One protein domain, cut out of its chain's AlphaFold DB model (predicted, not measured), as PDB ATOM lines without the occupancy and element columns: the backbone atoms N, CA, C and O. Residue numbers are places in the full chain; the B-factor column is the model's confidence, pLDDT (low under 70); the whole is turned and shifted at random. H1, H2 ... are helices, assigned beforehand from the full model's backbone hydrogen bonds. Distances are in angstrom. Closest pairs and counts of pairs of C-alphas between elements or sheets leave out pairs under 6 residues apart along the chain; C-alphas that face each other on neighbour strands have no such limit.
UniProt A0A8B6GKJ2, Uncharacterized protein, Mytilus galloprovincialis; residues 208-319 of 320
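AT A GLANCE: This is residues 208 to 319 of the 320 residues of an uncharacterized protein of Mytilus galloprovincialis (UniProt A0A8B6GKJ2). An elongated chain of helices has a small head at one end, where the four short helices H1 to H4 sit together, and H5 runs away from it as a connecting arm. At the far end of H5 the backbone turns into H6, then swings out in a wide loop, of which residues 291 to 305 stick out, and comes back to H7 beside the end of H6. The printed part has 112 residues with seven named helices, H1 to H7 in order along the chain, and no named strand; the class is all helix. The whole is loose, with a radius of gyration of the C-alphas of 18.8 A and spans of 57 by 27 by 24 A.

IN THESE COORDINATES: H1 takes residues 208 to 217 and is 15.1 A long from first to last C-alpha, with C-alpha 208 at (236.696, 215.266, 109.739). H2 takes residues 220 to 226, H3 residues 236 to 242 and H4 residues 248 to 256, 12.1 A long. H5, residues 258 to 272, is the longest at 20.7 A, with C-alpha 258 at (232.011, 194.197, 111.608). H6, residues 274 to 285, is 16.2 A long. H7, residues 308 to 318, is 15.4 A long, with C-alpha 318 at (220.488, 176.493, 109.313).

HOW THE PARTS SIT: H1 and H3 touch, with C-alphas 214 and 240 closest at 6.0 A, at a shallow tilt of 8 degrees, the same way. H2 and H4 touch, with C-alphas 222 and 248 closest at 5.1 A, at a steep tilt of 43 degrees. H1 and H2 are close but not clearly touching, their closest C-alphas, 214 and 223, being 7.0 A apart. H4 and H5 touch only at the corner, C-alphas 254 and 261 being closest at 5.4 A. H5, with residues 266 to 270 alone, touches H6, C-alphas 270 and 277 being closest at 5.5 A, at a steep tilt of 50 degrees, opposite ways. H6 and H7 are close but not clearly touching, with C-alphas 285 and 311 closest at 7.3 A. H5 and H7 are apart. Every O i to N i+4 pair is within hydrogen-bond range in H2, H3, H4, H5, H6 and H7; in H1 it is 5 of 6.

THE WHOLE: The C-alphas of Tyr 224 and Ser 301 are the two farthest apart, at 57.7 A. The printed part has no cut. The link from H6 to H7, of 22 residues, is long, and residues 291 to 305 in it stand free. Residue 232 and residues 285 to 319 are under 70 in pLDDT, and the mean of the printed part is 73.7.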
ATOM      1  N   ALA A 208     237.598 214.264 109.183       91.19
ATOM      2  CA  ALA A 208     236.696 215.266 109.739       91.19
ATOM      3  C   ALA A 208     235.218 214.916 109.486       91.19
ATOM      4  O   ALA A 208     234.404 215.023 110.396       91.19
ATOM      5  N   GLU A 209     234.860 214.458 108.285       93.81
ATOM      6  CA  GLU A 209     233.477 214.091 107.943       93.81
ATOM      7  C   GLU A 209     233.019 212.852 108.717       93.81
ATOM      8  O   GLU A 209     231.914 212.834 109.257       93.81
ATOM      9  N   ARG A 210     233.902 211.854 108.846       91.94
ATOM     10  CA  ARG A 210     233.671 210.658 109.666       91.94
ATOM     11  C   ARG A 210     233.409 211.016 111.128       91.94
ATOM     12  O   ARG A 210     232.468 210.502 111.725       91.94
ATOM     13  N   MET A 211     234.197 211.929 111.692       91.12
ATOM     14  CA  MET A 211     234.013 212.375 113.074       91.12
ATOM     15  C   MET A 211     232.665 213.071 113.268       91.12
ATOM     16  O   MET A 211     231.932 212.721 114.189       91.12
ATOM     17  N   HIS A 212     232.284 213.989 112.375       92.12
ATOM     18  CA  HIS A 212     230.979 214.653 112.467       92.12
ATOM     19  C   HIS A 212     229.810 213.670 112.341       92.12
ATOM     20  O   HIS A 212     228.819 213.819 113.053       92.12
ATOM     21  N   MET A 213     229.928 212.653 111.481       92.44
ATOM     22  CA  MET A 213     228.941 211.575 111.408       92.44
ATOM     23  C   MET A 213     228.832 210.822 112.736       92.44
ATOM     24  O   MET A 213     227.721 210.611 113.205       92.44
ATOM     25  N   LEU A 214     229.944 210.459 113.383       91.56
ATOM     26  CA  LEU A 214     229.893 209.761 114.676       91.56
ATOM     27  C   LEU A 214     229.159 210.576 115.743       91.56
ATOM     28  O   LEU A 214     228.304 210.020 116.427       91.56
ATOM     29  N   HIS A 215     229.413 211.886 115.827       91.94
ATOM     30  CA  HIS A 215     228.733 212.776 116.782       91.94
ATOM     31  C   HIS A 215     227.208 212.856 116.572       91.94
ATOM     32  O   HIS A 215     226.494 213.311 117.462       91.94
ATOM     33  N   LYS A 216     226.676 212.408 115.424       91.31
ATOM     34  CA  LYS A 216     225.223 212.288 115.202       91.31
ATOM     35  C   LYS A 216     224.607 211.047 115.847       91.31
ATOM     36  O   LYS A 216     223.407 211.054 116.111       91.31
ATOM     37  N   TYR A 217     225.394 209.995 116.071       90.69
ATOM     38  CA  TYR A 217     224.900 208.697 116.543       90.69
ATOM     39  C   TYR A 217     225.408 208.317 117.932       90.69
ATOM     40  O   TYR A 217     224.782 207.487 118.588       90.69
ATOM     41  N   LEU A 218     226.532 208.889 118.374       91.44
ATOM     42  CA  LEU A 218     227.234 208.478 119.585       91.44
ATOM     43  C   LEU A 218     227.602 209.677 120.475       91.44
ATOM     44  O   LEU A 218     227.980 210.728 119.956       91.44
ATOM     45  N   PRO A 219     227.555 209.507 121.807       91.19
ATOM     46  CA  PRO A 219     228.130 210.443 122.772       91.19
ATOM     47  C   PRO A 219     229.655 210.613 122.649       91.19
ATOM     48  O   PRO A 219     230.371 209.693 122.236       91.19
ATOM     49  N   ASP A 220     230.167 211.773 123.077       90.88
ATOM     50  CA  ASP A 220     231.588 212.144 122.971       90.88
ATOM     51  C   ASP A 220     232.539 211.188 123.715       90.88
ATOM     52  O   ASP A 220     233.648 210.922 123.243       90.88
ATOM     53  N   ASP A 221     232.114 210.633 124.852       89.88
ATOM     54  CA  ASP A 221     232.901 209.680 125.643       89.88
ATOM     55  C   ASP A 221     233.108 208.353 124.899       89.88
ATOM     56  O   ASP A 221     234.213 207.805 124.899       89.88
ATOM     57  N   ILE A 222     232.084 207.870 124.185       90.56
ATOM     58  CA  ILE A 222     232.206 206.682 123.333       90.56
ATOM     59  C   ILE A 222     233.142 206.972 122.160       90.56
ATOM     60  O   ILE A 222     234.025 206.162 121.869       90.56
ATOM     61  N   ILE A 223     232.982 208.128 121.509       89.75
ATOM     62  CA  ILE A 223     233.783 208.533 120.345       89.75
ATOM     63  C   ILE A 223     235.272 208.596 120.692       89.75
ATOM     64  O   ILE A 223     236.103 208.069 119.946       89.75
ATOM     65  N   TYR A 224     235.617 209.174 121.846       87.31
ATOM     66  CA  TYR A 224     236.996 209.239 122.328       87.31
ATOM     67  C   TYR A 224     237.642 207.847 122.430       87.31
ATOM     68  O   TYR A 224     238.793 207.661 122.027       87.31
ATOM     69  N   ASN A 225     236.881 206.844 122.876       84.69
ATOM     70  CA  ASN A 225     237.364 205.473 123.060       84.69
ATOM     71  C   ASN A 225     237.530 204.678 121.751       84.69
ATOM     72  O   ASN A 225     238.256 203.678 121.732       84.69
ATOM     73  N   ILE A 226     236.869 205.092 120.664       83.81
ATOM     74  CA  ILE A 226     236.850 204.357 119.383       83.81
ATOM     75  C   ILE A 226     237.584 205.073 118.244       83.81
ATOM     76  O   ILE A 226     237.708 204.501 117.165       83.81
ATOM     77  N   LYS A 227     238.096 206.292 118.461       80.50
ATOM     78  CA  LYS A 227     238.687 207.136 117.406       80.50
ATOM     79  C   LYS A 227     239.759 206.433 116.556       80.50
ATOM     80  O   LYS A 227     239.900 206.734 115.382       80.50
ATOM     81  N   GLN A 228     240.511 205.502 117.137       77.75
ATOM     82  CA  GLN A 228     241.578 204.784 116.428       77.75
ATOM     83  C   GLN A 228     241.068 203.656 115.516       77.75
ATOM     84  O   GLN A 228     241.768 203.261 114.592       77.75
ATOM     85  N   VAL A 229     239.875 203.103 115.769       76.88
ATOM     86  CA  VAL A 229     239.340 201.951 115.010       76.88
ATOM     87  C   VAL A 229     238.392 202.365 113.881       76.88
ATOM     88  O   VAL A 229     237.864 201.520 113.168       76.88
ATOM     89  N   THR A 230     238.158 203.665 113.719       74.12
ATOM     90  CA  THR A 230     237.211 204.244 112.756       74.12
ATOM     91  C   THR A 230     237.875 204.662 111.437       74.12
ATOM     92  O   THR A 230     237.222 205.237 110.561       74.12
ATOM     93  N   GLU A 231     239.167 204.374 111.265       72.69
ATOM     94  CA  GLU A 231     239.935 204.730 110.074       72.69
ATOM     95  C   GLU A 231     239.599 203.829 108.871       72.69
ATOM     96  O   GLU A 231     239.629 202.606 108.956       72.69
ATOM     97  N   ASN A 232     239.335 204.453 107.716       67.00
ATOM     98  CA  ASN A 232     239.297 203.819 106.388       67.00
ATOM     99  C   ASN A 232     238.334 202.628 106.233       67.00
ATOM    100  O   ASN A 232     238.679 201.606 105.645       67.00
ATOM    101  N   VAL A 233     237.100 202.788 106.715       75.62
ATOM    102  CA  VAL A 233     236.035 201.792 106.540       75.62
ATOM    103  C   VAL A 233     235.110 202.173 105.378       75.62
ATOM    104  O   VAL A 233     234.466 203.220 105.412       75.62
ATOM    105  N   ASP A 234     234.980 201.304 104.372       75.12
ATOM    106  CA  ASP A 234     234.165 201.552 103.165       75.12
ATOM    107  C   ASP A 234     232.659 201.717 103.442       75.12
ATOM    108  O   ASP A 234     231.944 202.362 102.680       75.12
ATOM    109  N   TYR A 235     232.157 201.141 104.535       86.62
ATOM    110  CA  TYR A 235     230.746 201.151 104.953       86.62
ATOM    111  C   TYR A 235     230.534 201.976 106.231       86.62
ATOM    112  O   TYR A 235     229.658 201.692 107.049       86.62
ATOM    113  N   PHE A 236     231.355 203.015 106.409       91.75
ATOM    114  CA  PHE A 236     231.361 203.868 107.594       91.75
ATOM    115  C   PHE A 236     229.984 204.442 107.984       91.75
ATOM    116  O   PHE A 236     229.617 204.314 109.156       91.75
ATOM    117  N   PRO A 237     229.176 205.010 107.058       92.69
ATOM    118  CA  PRO A 237     227.847 205.516 107.411       92.69
ATOM    119  C   PRO A 237     226.929 204.435 107.988       92.69
ATOM    120  O   PRO A 237     226.230 204.672 108.972       92.69
ATOM    121  N   LEU A 238     226.966 203.225 107.419       91.50
ATOM    122  CA  LEU A 238     226.191 202.097 107.928       91.50
ATOM    123  C   LEU A 238     226.626 201.713 109.346       91.50
ATOM    124  O   LEU A 238     225.770 201.500 110.201       91.50
ATOM    125  N   LEU A 239     227.935 201.662 109.621       91.94
ATOM    126  CA  LEU A 239     228.417 201.355 110.970       91.94
ATOM    127  C   LEU A 239     227.982 202.399 111.991       91.94
ATOM    128  O   LEU A 239     227.615 202.025 113.101       91.94
ATOM    129  N   CYS A 240     227.966 203.682 111.623       91.62
ATOM    130  CA  CYS A 240     227.450 204.733 112.499       91.62
ATOM    131  C   CYS A 240     225.979 204.476 112.855       91.62
ATOM    132  O   CYS A 240     225.634 204.447 114.035       91.62
ATOM    133  N   LYS A 241     225.134 204.183 111.855       90.12
ATOM    134  CA  LYS A 241     223.710 203.865 112.063       90.12
ATOM    135  C   LYS A 241     223.516 202.618 112.935       90.12
ATOM    136  O   LYS A 241     222.689 202.635 113.841       90.12
ATOM    137  N   LEU A 242     224.305 201.564 112.715       89.75
ATOM    138  CA  LEU A 242     224.265 200.323 113.507       89.75
ATOM    139  C   LEU A 242     224.841 200.469 114.923       89.75
ATOM    140  O   LEU A 242     224.600 199.611 115.770       89.75
ATOM    141  N   SER A 243     225.612 201.525 115.179       90.25
ATOM    142  CA  SER A 243     226.198 201.809 116.493       90.25
ATOM    143  C   SER A 243     225.233 202.517 117.435       90.25
ATOM    144  O   SER A 243     225.535 202.657 118.619       90.25
ATOM    145  N   LYS A 244     224.080 202.960 116.925       86.81
ATOM    146  CA  LYS A 244     223.049 203.596 117.737       86.81
ATOM    147  C   LYS A 244     222.657 202.675 118.899       86.81
ATOM    148  O   LYS A 244     222.462 201.477 118.707       86.81
ATOM    149  N   ASP A 245     222.577 203.255 120.093       86.94
ATOM    150  CA  ASP A 245     222.185 202.582 121.337       86.94
ATOM    151  C   ASP A 245     223.131 201.447 121.798       86.94
ATOM    152  O   ASP A 245     222.770 200.651 122.663       86.94
ATOM    153  N   LYS A 246     224.359 201.372 121.257       87.69
ATOM    154  CA  LYS A 246     225.384 200.393 121.662       87.69
ATOM    155  C   LYS A 246     226.381 200.962 122.669       87.69
ATOM    156  O   LYS A 246     226.715 202.144 122.653       87.69
ATOM    157  N   THR A 247     226.915 200.088 123.516       89.31
ATOM    158  CA  THR A 247     228.000 200.423 124.448       89.31
ATOM    159  C   THR A 247     229.324 200.655 123.714       89.31
ATOM    160  O   THR A 247     229.538 200.160 122.607       89.31
ATOM    161  N   SER A 248     230.272 201.354 124.350       88.06
ATOM    162  CA  SER A 248     231.588 201.620 123.746       88.06
ATOM    163  C   SER A 248     232.330 200.346 123.312       88.06
ATOM    164  O   SER A 248     232.958 200.336 122.251       88.06
ATOM    165  N   GLU A 249     232.221 199.252 124.073       88.31
ATOM    166  CA  GLU A 249     232.852 197.974 123.724       88.31
ATOM    167  C   GLU A 249     232.223 197.320 122.492       88.31
ATOM    168  O   GLU A 249     232.936 196.795 121.634       88.31
ATOM    169  N   GLU A 250     230.895 197.356 122.382       89.25
ATOM    170  CA  GLU A 250     230.171 196.826 121.227       89.25
ATOM    171  C   GLU A 250     230.463 197.639 119.970       89.25
ATOM    172  O   GLU A 250     230.738 197.059 118.923       89.25
ATOM    173  N   VAL A 251     230.480 198.971 120.079       90.06
ATOM    174  CA  VAL A 251     230.850 199.852 118.967       90.06
ATOM    175  C   VAL A 251     232.282 199.562 118.522       90.06
ATOM    176  O   VAL A 251     232.537 199.368 117.335       90.06
ATOM    177  N   LYS A 252     233.227 199.438 119.461       89.38
ATOM    178  CA  LYS A 252     234.617 199.101 119.132       89.38
ATOM    179  C   LYS A 252     234.724 197.763 118.395       89.38
ATOM    180  O   LYS A 252     235.439 197.677 117.395       89.38
ATOM    181  N   LYS A 253     234.005 196.731 118.853       89.75
ATOM    182  CA  LYS A 253     233.941 195.421 118.178       89.75
ATOM    183  C   LYS A 253     233.336 195.537 116.780       89.75
ATOM    184  O   LYS A 253     233.888 194.960 115.846       89.75
ATOM    185  N   LEU A 254     232.264 196.311 116.627       89.56
ATOM    186  CA  LEU A 254     231.594 196.537 115.350       89.56
ATOM    187  C   LEU A 254     232.512 197.228 114.332       89.56
ATOM    188  O   LEU A 254     232.568 196.794 113.189       89.56
ATOM    189  N   PHE A 255     233.269 198.251 114.732       90.00
ATOM    190  CA  PHE A 255     234.211 198.929 113.832       90.00
ATOM    191  C   PHE A 255     235.469 198.102 113.529       90.00
ATOM    192  O   PHE A 255     235.979 198.159 112.416       90.00
ATOM    193  N   THR A 256     235.943 197.288 114.479       88.69
ATOM    194  CA  THR A 256     237.161 196.474 114.293       88.69
ATOM    195  C   THR A 256     236.896 195.193 113.495       88.69
ATOM    196  O   THR A 256     237.711 194.785 112.672       88.69
ATOM    197  N   ALA A 257     235.771 194.524 113.756       87.25
ATOM    198  CA  ALA A 257     235.416 193.236 113.165       87.25
ATOM    199  C   ALA A 257     233.910 193.169 112.829       87.25
ATOM    200  O   ALA A 257     233.173 192.354 113.397       87.25
ATOM    201  N   PRO A 258     233.436 193.999 111.885       85.69
ATOM    202  CA  PRO A 258     232.011 194.197 111.608       85.69
ATOM    203  C   PRO A 258     231.293 192.909 111.220       85.69
ATOM    204  O   PRO A 258     230.228 192.618 111.755       85.69
ATOM    205  N   LEU A 259     231.894 192.084 110.358       83.38
ATOM    206  CA  LEU A 259     231.298 190.810 109.942       83.38
ATOM    207  C   LEU A 259     231.130 189.834 111.114       83.38
ATOM    208  O   LEU A 259     230.119 189.139 111.195       83.38
ATOM    209  N   ILE A 260     232.096 189.801 112.037       86.94
ATOM    210  CA  ILE A 260     232.019 188.958 113.236       86.94
ATOM    211  C   ILE A 260     230.899 189.468 114.145       86.94
ATOM    212  O   ILE A 260     230.078 188.674 114.599       86.94
ATOM    213  N   SER A 261     230.827 190.785 114.356       85.56
ATOM    214  CA  SER A 261     229.782 191.409 115.172       85.56
ATOM    215  C   SER A 261     228.384 191.165 114.597       85.56
ATOM    216  O   SER A 261     227.477 190.799 115.340       85.56
ATOM    217  N   ILE A 262     228.206 191.319 113.281       83.88
ATOM    218  CA  ILE A 262     226.925 191.079 112.599       83.88
ATOM    219  C   ILE A 262     226.543 189.601 112.694       83.88
ATOM    220  O   ILE A 262     225.407 189.288 113.043       83.88
ATOM    221  N   LYS A 263     227.488 188.677 112.464       85.81
ATOM    222  CA  LYS A 263     227.239 187.235 112.601       85.81
ATOM    223  C   LYS A 263     226.801 186.864 114.019       85.81
ATOM    224  O   LYS A 263     225.873 186.080 114.182       85.81
ATOM    225  N   GLN A 264     227.437 187.439 115.037       85.88
ATOM    226  CA  GLN A 264     227.030 187.248 116.431       85.88
ATOM    227  C   GLN A 264     225.621 187.791 116.685       85.88
ATOM    228  O   GLN A 264     224.821 187.105 117.308       85.88
ATOM    229  N   SER A 265     225.285 188.972 116.154       82.12
ATOM    230  CA  SER A 265     223.925 189.517 116.263       82.12
ATOM    231  C   SER A 265     222.881 188.616 115.596       82.12
ATOM    232  O   SER A 265     221.845 188.361 116.198       82.12
ATOM    233  N   ILE A 266     223.159 188.071 114.407       85.38
ATOM    234  CA  ILE A 266     222.262 187.114 113.736       85.38
ATOM    235  C   ILE A 266     222.093 185.848 114.586       85.38
ATOM    236  O   ILE A 266     220.966 185.415 114.809       85.38
ATOM    237  N   ASN A 267     223.188 185.290 115.111       86.00
ATOM    238  CA  ASN A 267     223.133 184.109 115.975       86.00
ATOM    239  C   ASN A 267     222.298 184.347 117.238       86.00
ATOM    240  O   ASN A 267     221.537 183.473 117.639       86.00
ATOM    241  N   ASN A 268     222.389 185.529 117.847       85.25
ATOM    242  CA  ASN A 268     221.557 185.861 119.000       85.25
ATOM    243  C   ASN A 268     220.071 185.877 118.617       85.25
ATOM    244  O   ASN A 268     219.265 185.275 119.321       85.25
ATOM    245  N   ILE A 269     219.712 186.455 117.462       83.94
ATOM    246  CA  ILE A 269     218.322 186.471 116.973       83.94
ATOM    247  C   ILE A 269     217.790 185.044 116.760       83.94
ATOM    248  O   ILE A 269     216.648 184.777 117.125       83.94
ATOM    249  N   ILE A 270     218.606 184.104 116.256       85.94
ATOM    250  CA  ILE A 270     218.211 182.684 116.110       85.94
ATOM    251  C   ILE A 270     217.706 182.109 117.442       85.94
ATOM    252  O   ILE A 270     216.716 181.370 117.475       85.94
ATOM    253  N   HIS A 271     218.383 182.437 118.543       82.06
ATOM    254  CA  HIS A 271     218.089 181.880 119.861       82.06
ATOM    255  C   HIS A 271     217.038 182.678 120.640       82.06
ATOM    256  O   HIS A 271     216.244 182.084 121.368       82.06
ATOM    257  N   GLU A 272     217.020 184.001 120.487       87.00
ATOM    258  CA  GLU A 272     216.166 184.914 121.252       87.00
ATOM    259  C   GLU A 272     214.804 185.137 120.593       87.00
ATOM    260  O   GLU A 272     213.792 185.246 121.287       87.00
ATOM    261  N   ASN A 273     214.752 185.198 119.257       85.62
ATOM    262  CA  ASN A 273     213.538 185.525 118.522       85.62
ATOM    263  C   ASN A 273     213.475 184.815 117.161       85.62
ATOM    264  O   ASN A 273     213.821 185.361 116.110       85.62
ATOM    265  N   LYS A 274     212.943 183.589 117.187       85.31
ATOM    266  CA  LYS A 274     212.757 182.759 115.990       85.31
ATOM    267  C   LYS A 274     211.897 183.433 114.919       85.31
ATOM    268  O   LYS A 274     212.145 183.223 113.740       85.31
ATOM    269  N   GLU A 275     210.912 184.243 115.301       85.12
ATOM    270  CA  GLU A 275     210.031 184.935 114.351       85.12
ATOM    271  C   GLU A 275     210.797 186.003 113.565       85.12
ATOM    272  O   GLU A 275     210.702 186.055 112.340       85.12
ATOM    273  N   GLN A 276     211.621 186.804 114.249       82.56
ATOM    274  CA  GLN A 276     212.512 187.771 113.602       82.56
ATOM    275  C   GLN A 276     213.559 187.083 112.728       82.56
ATOM    276  O   GLN A 276     213.841 187.560 111.630       82.56
ATOM    277  N   PHE A 277     214.111 185.953 113.179       84.19
ATOM    278  CA  PHE A 277     215.035 185.178 112.358       84.19
ATOM    279  C   PHE A 277     214.356 184.653 111.087       84.19
ATOM    280  O   PHE A 277     214.887 184.830 109.993       84.19
ATOM    281  N   CYS A 278     213.154 184.084 111.203       82.62
ATOM    282  CA  CYS A 278     212.364 183.656 110.053       82.62
ATOM    283  C   CYS A 278     212.088 184.821 109.097       82.62
ATOM    284  O   CYS A 278     212.275 184.665 107.894       82.62
ATOM    285  N   ALA A 279     211.702 185.993 109.610       81.06
ATOM    286  CA  ALA A 279     211.505 187.188 108.792       81.06
ATOM    287  C   ALA A 279     212.792 187.598 108.058       81.06
ATOM    288  O   ALA A 279     212.745 187.888 106.869       81.06
ATOM    289  N   LEU A 280     213.950 187.554 108.725       81.06
ATOM    290  CA  LEU A 280     215.245 187.843 108.108       81.06
ATOM    291  C   LEU A 280     215.589 186.848 106.988       81.06
ATOM    292  O   LEU A 280     215.976 187.268 105.899       81.06
ATOM    293  N   VAL A 281     215.427 185.542 107.231       81.56
ATOM    294  CA  VAL A 281     215.646 184.493 106.217       81.56
ATOM    295  C   VAL A 281     214.735 184.721 105.017       81.56
ATOM    296  O   VAL A 281     215.180 184.667 103.874       81.56
ATOM    297  N   LEU A 282     213.468 185.026 105.276       78.00
ATOM    298  CA  LEU A 282     212.486 185.354 104.260       78.00
ATOM    299  C   LEU A 282     212.895 186.611 103.462       78.00
ATOM    300  O   LEU A 282     212.894 186.567 102.234       78.00
ATOM    301  N   CYS A 283     213.358 187.687 104.100       70.31
ATOM    302  CA  CYS A 283     213.893 188.854 103.385       70.31
ATOM    303  C   CYS A 283     215.063 188.481 102.460       70.31
ATOM    304  O   CYS A 283     215.086 188.895 101.301       70.31
ATOM    305  N   ILE A 284     215.994 187.641 102.926       70.31
ATOM    306  CA  ILE A 284     217.149 187.194 102.130       70.31
ATOM    307  C   ILE A 284     216.703 186.339 100.937       70.31
ATOM    308  O   ILE A 284     217.107 186.602  99.804       70.31
ATOM    309  N   VAL A 285     215.857 185.329 101.170       67.94
ATOM    310  CA  VAL A 285     215.375 184.406 100.126       67.94
ATOM    311  C   VAL A 285     214.649 185.161  99.020       67.94
ATOM    312  O   VAL A 285     214.843 184.874  97.838       67.94
ATOM    313  N   PHE A 286     213.825 186.131  99.402       63.69
ATOM    314  CA  PHE A 286     213.014 186.899  98.468       63.69
ATOM    315  C   PHE A 286     213.697 188.195  98.007       63.69
ATOM    316  O   PHE A 286     213.070 188.979  97.299       63.69
ATOM    317  N   ASN A 287     214.975 188.410  98.353       59.56
ATOM    318  CA  ASN A 287     215.760 189.595  97.990       59.56
ATOM    319  C   ASN A 287     214.994 190.907  98.274       59.56
ATOM    320  O   ASN A 287     214.885 191.783  97.414       59.56
ATOM    321  N   ASP A 288     214.410 190.992  99.471       53.00
ATOM    322  CA  ASP A 288     213.548 192.077  99.957       53.00
ATOM    323  C   ASP A 288     212.255 192.317  99.148       53.00
ATOM    324  O   ASP A 288     211.598 193.341  99.315       53.00
ATOM    325  N   GLY A 289     211.832 191.371  98.303       48.72
ATOM    326  CA  GLY A 289     210.570 191.407  97.550       48.72
ATOM    327  C   GLY A 289     209.319 191.073  98.374       48.72
ATOM    328  O   GLY A 289     208.335 190.587  97.816       48.72
ATOM    329  N   PHE A 290     209.360 191.270  99.693       46.56
ATOM    330  CA  PHE A 290     208.229 191.011 100.583       46.56
ATOM    331  C   PHE A 290     207.160 192.093 100.414       46.56
ATOM    332  O   PHE A 290     207.279 193.184 100.963       46.56
ATOM    333  N   ASP A 291     206.095 191.783  99.676       49.34
ATOM    334  CA  ASP A 291     204.865 192.574  99.711       49.34
ATOM    335  C   ASP A 291     203.938 192.048 100.819       49.34
ATOM    336  O   ASP A 291     203.795 190.841 101.037       49.34
ATOM    337  N   THR A 292     203.265 192.971 101.503       43.50
ATOM    338  CA  THR A 292     202.179 192.718 102.457       43.50
ATOM    339  C   THR A 292     201.058 191.844 101.894       43.50
ATOM    340  O   THR A 292     200.352 191.191 102.665       43.50
ATOM    341  N   ASP A 293     200.900 191.780 100.573       48.62
ATOM    342  CA  ASP A 293     199.935 190.891  99.923       48.62
ATOM    343  C   ASP A 293     200.317 189.405 100.034       48.62
ATOM    344  O   ASP A 293     199.434 188.548 100.088       48.62
ATOM    345  N   TRP A 294     201.601 189.076 100.222       43.94
ATOM    346  CA  TRP A 294     202.042 187.699 100.469       43.94
ATOM    347  C   TRP A 294     201.614 187.185 101.852       43.94
ATOM    348  O   TRP A 294     201.275 186.013 102.009       43.94
ATOM    349  N   LEU A 295     201.537 188.077 102.850       43.22
ATOM    350  CA  LEU A 295     201.041 187.758 104.197       43.22
ATOM    351  C   LEU A 295     199.516 187.556 104.239       43.22
ATOM    352  O   LEU A 295     199.000 186.984 105.199       43.22
ATOM    353  N   LYS A 296     198.792 188.003 103.205       44.31
ATOM    354  CA  LYS A 296     197.334 187.843 103.079       44.31
ATOM    355  C   LYS A 296     196.927 186.574 102.325       44.31
ATOM    356  O   LYS A 296     195.743 186.239 102.317       44.31
ATOM    357  N   LEU A 297     197.869 185.842 101.721       40.97
ATOM    358  CA  LEU A 297     197.578 184.625 100.956       40.97
ATOM    359  C   LEU A 297     197.343 183.419 101.875       40.97
ATOM    360  O   LEU A 297     198.166 182.518 102.034       40.97
ATOM    361  N   GLY A 298     196.140 183.372 102.438       40.66
ATOM    362  CA  GLY A 298     195.538 182.168 102.992       40.66
ATOM    363  C   GLY A 298     195.032 181.232 101.895       40.66
ATOM    364  O   GLY A 298     193.830 181.047 101.773       40.66
ATOM    365  N   SER A 299     195.911 180.642 101.081       39.81
ATOM    366  CA  SER A 299     195.699 179.308 100.486       39.81
ATOM    367  C   SER A 299     196.942 178.820  99.732       39.81
ATOM    368  O   SER A 299     197.660 179.565  99.074       39.81
ATOM    369  N   VAL A 300     197.207 177.519  99.847       44.09
ATOM    370  CA  VAL A 300     198.411 176.816  99.365       44.09
ATOM    371  C   VAL A 300     198.509 176.749  97.824       44.09
ATOM    372  O   VAL A 300     199.545 176.365  97.288       44.09
ATOM    373  N   SER A 301     197.469 177.149  97.091       39.53
ATOM    374  CA  SER A 301     197.303 176.867  95.659       39.53
ATOM    375  C   SER A 301     197.994 177.825  94.676       39.53
ATOM    376  O   SER A 301     198.052 177.498  93.493       39.53
ATOM    377  N   GLU A 302     198.558 178.956  95.113       40.94
ATOM    378  CA  GLU A 302     199.145 179.961  94.198       40.94
ATOM    379  C   GLU A 302     200.684 180.022  94.203       40.94
ATOM    380  O   GLU A 302     201.291 180.902  93.597       40.94
ATOM    381  N   ARG A 303     201.356 179.036  94.813       47.06
ATOM    382  CA  ARG A 303     202.823 178.921  94.776       47.06
ATOM    383  C   ARG A 303     203.308 178.408  93.414       47.06
ATOM    384  O   ARG A 303     203.644 177.236  93.267       47.06
ATOM    385  N   LYS A 304     203.373 179.276  92.408       43.25
ATOM    386  CA  LYS A 304     204.211 179.054  91.220       43.25
ATOM    387  C   LYS A 304     205.270 180.147  91.182       43.25
ATOM    388  O   LYS A 304     204.919 181.316  91.120       43.25
ATOM    389  N   ASN A 305     206.539 179.734  91.215       44.72
ATOM    390  CA  ASN A 305     207.775 180.543  91.235       44.72
ATOM    391  C   ASN A 305     208.434 180.763  92.604       44.72
ATOM    392  O   ASN A 305     209.140 181.749  92.793       44.72
ATOM    393  N   VAL A 306     208.281 179.825  93.538       47.56
ATOM    394  CA  VAL A 306     209.252 179.694  94.628       47.56
ATOM    395  C   VAL A 306     210.227 178.595  94.222       47.56
ATOM    396  O   VAL A 306     209.802 177.467  93.985       47.56
ATOM    397  N   ASP A 307     211.507 178.936  94.092       48.34
ATOM    398  CA  ASP A 307     212.593 177.973  93.889       48.34
ATOM    399  C   ASP A 307     212.773 177.180  95.192       48.34
ATOM    400  O   ASP A 307     213.495 177.579  96.111       48.34
ATOM    401  N   THR A 308     211.995 176.106  95.324       46.47
ATOM    402  CA  THR A 308     211.925 175.266  96.524       46.47
ATOM    403  C   THR A 308     213.268 174.626  96.855       46.47
ATOM    404  O   THR A 308     213.555 174.422  98.030       46.47
ATOM    405  N   ASP A 309     214.128 174.417  95.858       45.72
ATOM    406  CA  ASP A 309     215.453 173.824  96.040       45.72
ATOM    407  C   ASP A 309     216.407 174.788  96.765       45.72
ATOM    408  O   ASP A 309     217.221 174.372  97.593       45.72
ATOM    409  N   LYS A 310     216.275 176.102  96.535       48.03
ATOM    410  CA  LYS A 310     216.998 177.127  97.308       48.03
ATOM    411  C   LYS A 310     216.535 177.192  98.758       48.03
ATOM    412  O   LYS A 310     217.368 177.303  99.655       48.03
ATOM    413  N   LEU A 311     215.225 177.113  98.989       44.88
ATOM    414  CA  LEU A 311     214.660 177.105 100.339       44.88
ATOM    415  C   LEU A 311     215.072 175.855 101.117       44.88
ATOM    416  O   LEU A 311     215.471 175.973 102.268       44.88
ATOM    417  N   GLU A 312     215.036 174.676 100.494       46.75
ATOM    418  CA  GLU A 312     215.461 173.433 101.143       46.75
ATOM    419  C   GLU A 312     216.948 173.433 101.504       46.75
ATOM    420  O   GLU A 312     217.317 172.910 102.554       46.75
ATOM    421  N   ASN A 313     217.804 174.027 100.670       48.22
ATOM    422  CA  ASN A 313     219.230 174.138 100.971       48.22
ATOM    423  C   ASN A 313     219.501 175.112 102.122       48.22
ATOM    424  O   ASN A 313     220.300 174.794 102.995       48.22
ATOM    425  N   ILE A 314     218.786 176.240 102.184       47.59
ATOM    426  CA  ILE A 314     218.893 177.195 103.297       47.59
ATOM    427  C   ILE A 314     218.368 176.562 104.595       47.59
ATOM    428  O   ILE A 314     219.033 176.630 105.621       47.59
ATOM    429  N   VAL A 315     217.225 175.872 104.565       48.81
ATOM    430  CA  VAL A 315     216.684 175.178 105.749       48.81
ATOM    431  C   VAL A 315     217.655 174.108 106.265       48.81
ATOM    432  O   VAL A 315     217.879 174.025 107.470       48.81
ATOM    433  N   LYS A 316     218.298 173.346 105.369       47.28
ATOM    434  CA  LYS A 316     219.317 172.342 105.731       47.28
ATOM    435  C   LYS A 316     220.610 172.953 106.277       47.28
ATOM    436  O   LYS A 316     221.276 172.318 107.084       47.28
ATOM    437  N   GLU A 317     220.984 174.151 105.836       42.41
ATOM    438  CA  GLU A 317     222.213 174.829 106.273       42.41
ATOM    439  C   GLU A 317     222.054 175.512 107.645       42.41
ATOM    440  O   GLU A 317     223.040 175.695 108.358       42.41
ATOM    441  N   PHE A 318     220.816 175.836 108.040       42.34
ATOM    442  CA  PHE A 318     220.488 176.493 109.313       42.34
ATOM    443  C   PHE A 318     219.814 175.584 110.362       42.34
ATOM    444  O   PHE A 318     219.494 176.077 111.442       42.34
ATOM    445  N   ASP A 319     219.644 174.286 110.077       38.66
ATOM    446  CA  ASP A 319     219.105 173.266 111.002       38.66
ATOM    447  C   ASP A 319     217.752 173.681 111.640       38.66
ATOM    448  O   ASP A 319     217.550 173.585 112.854       38.66
TER     449      ASP A 319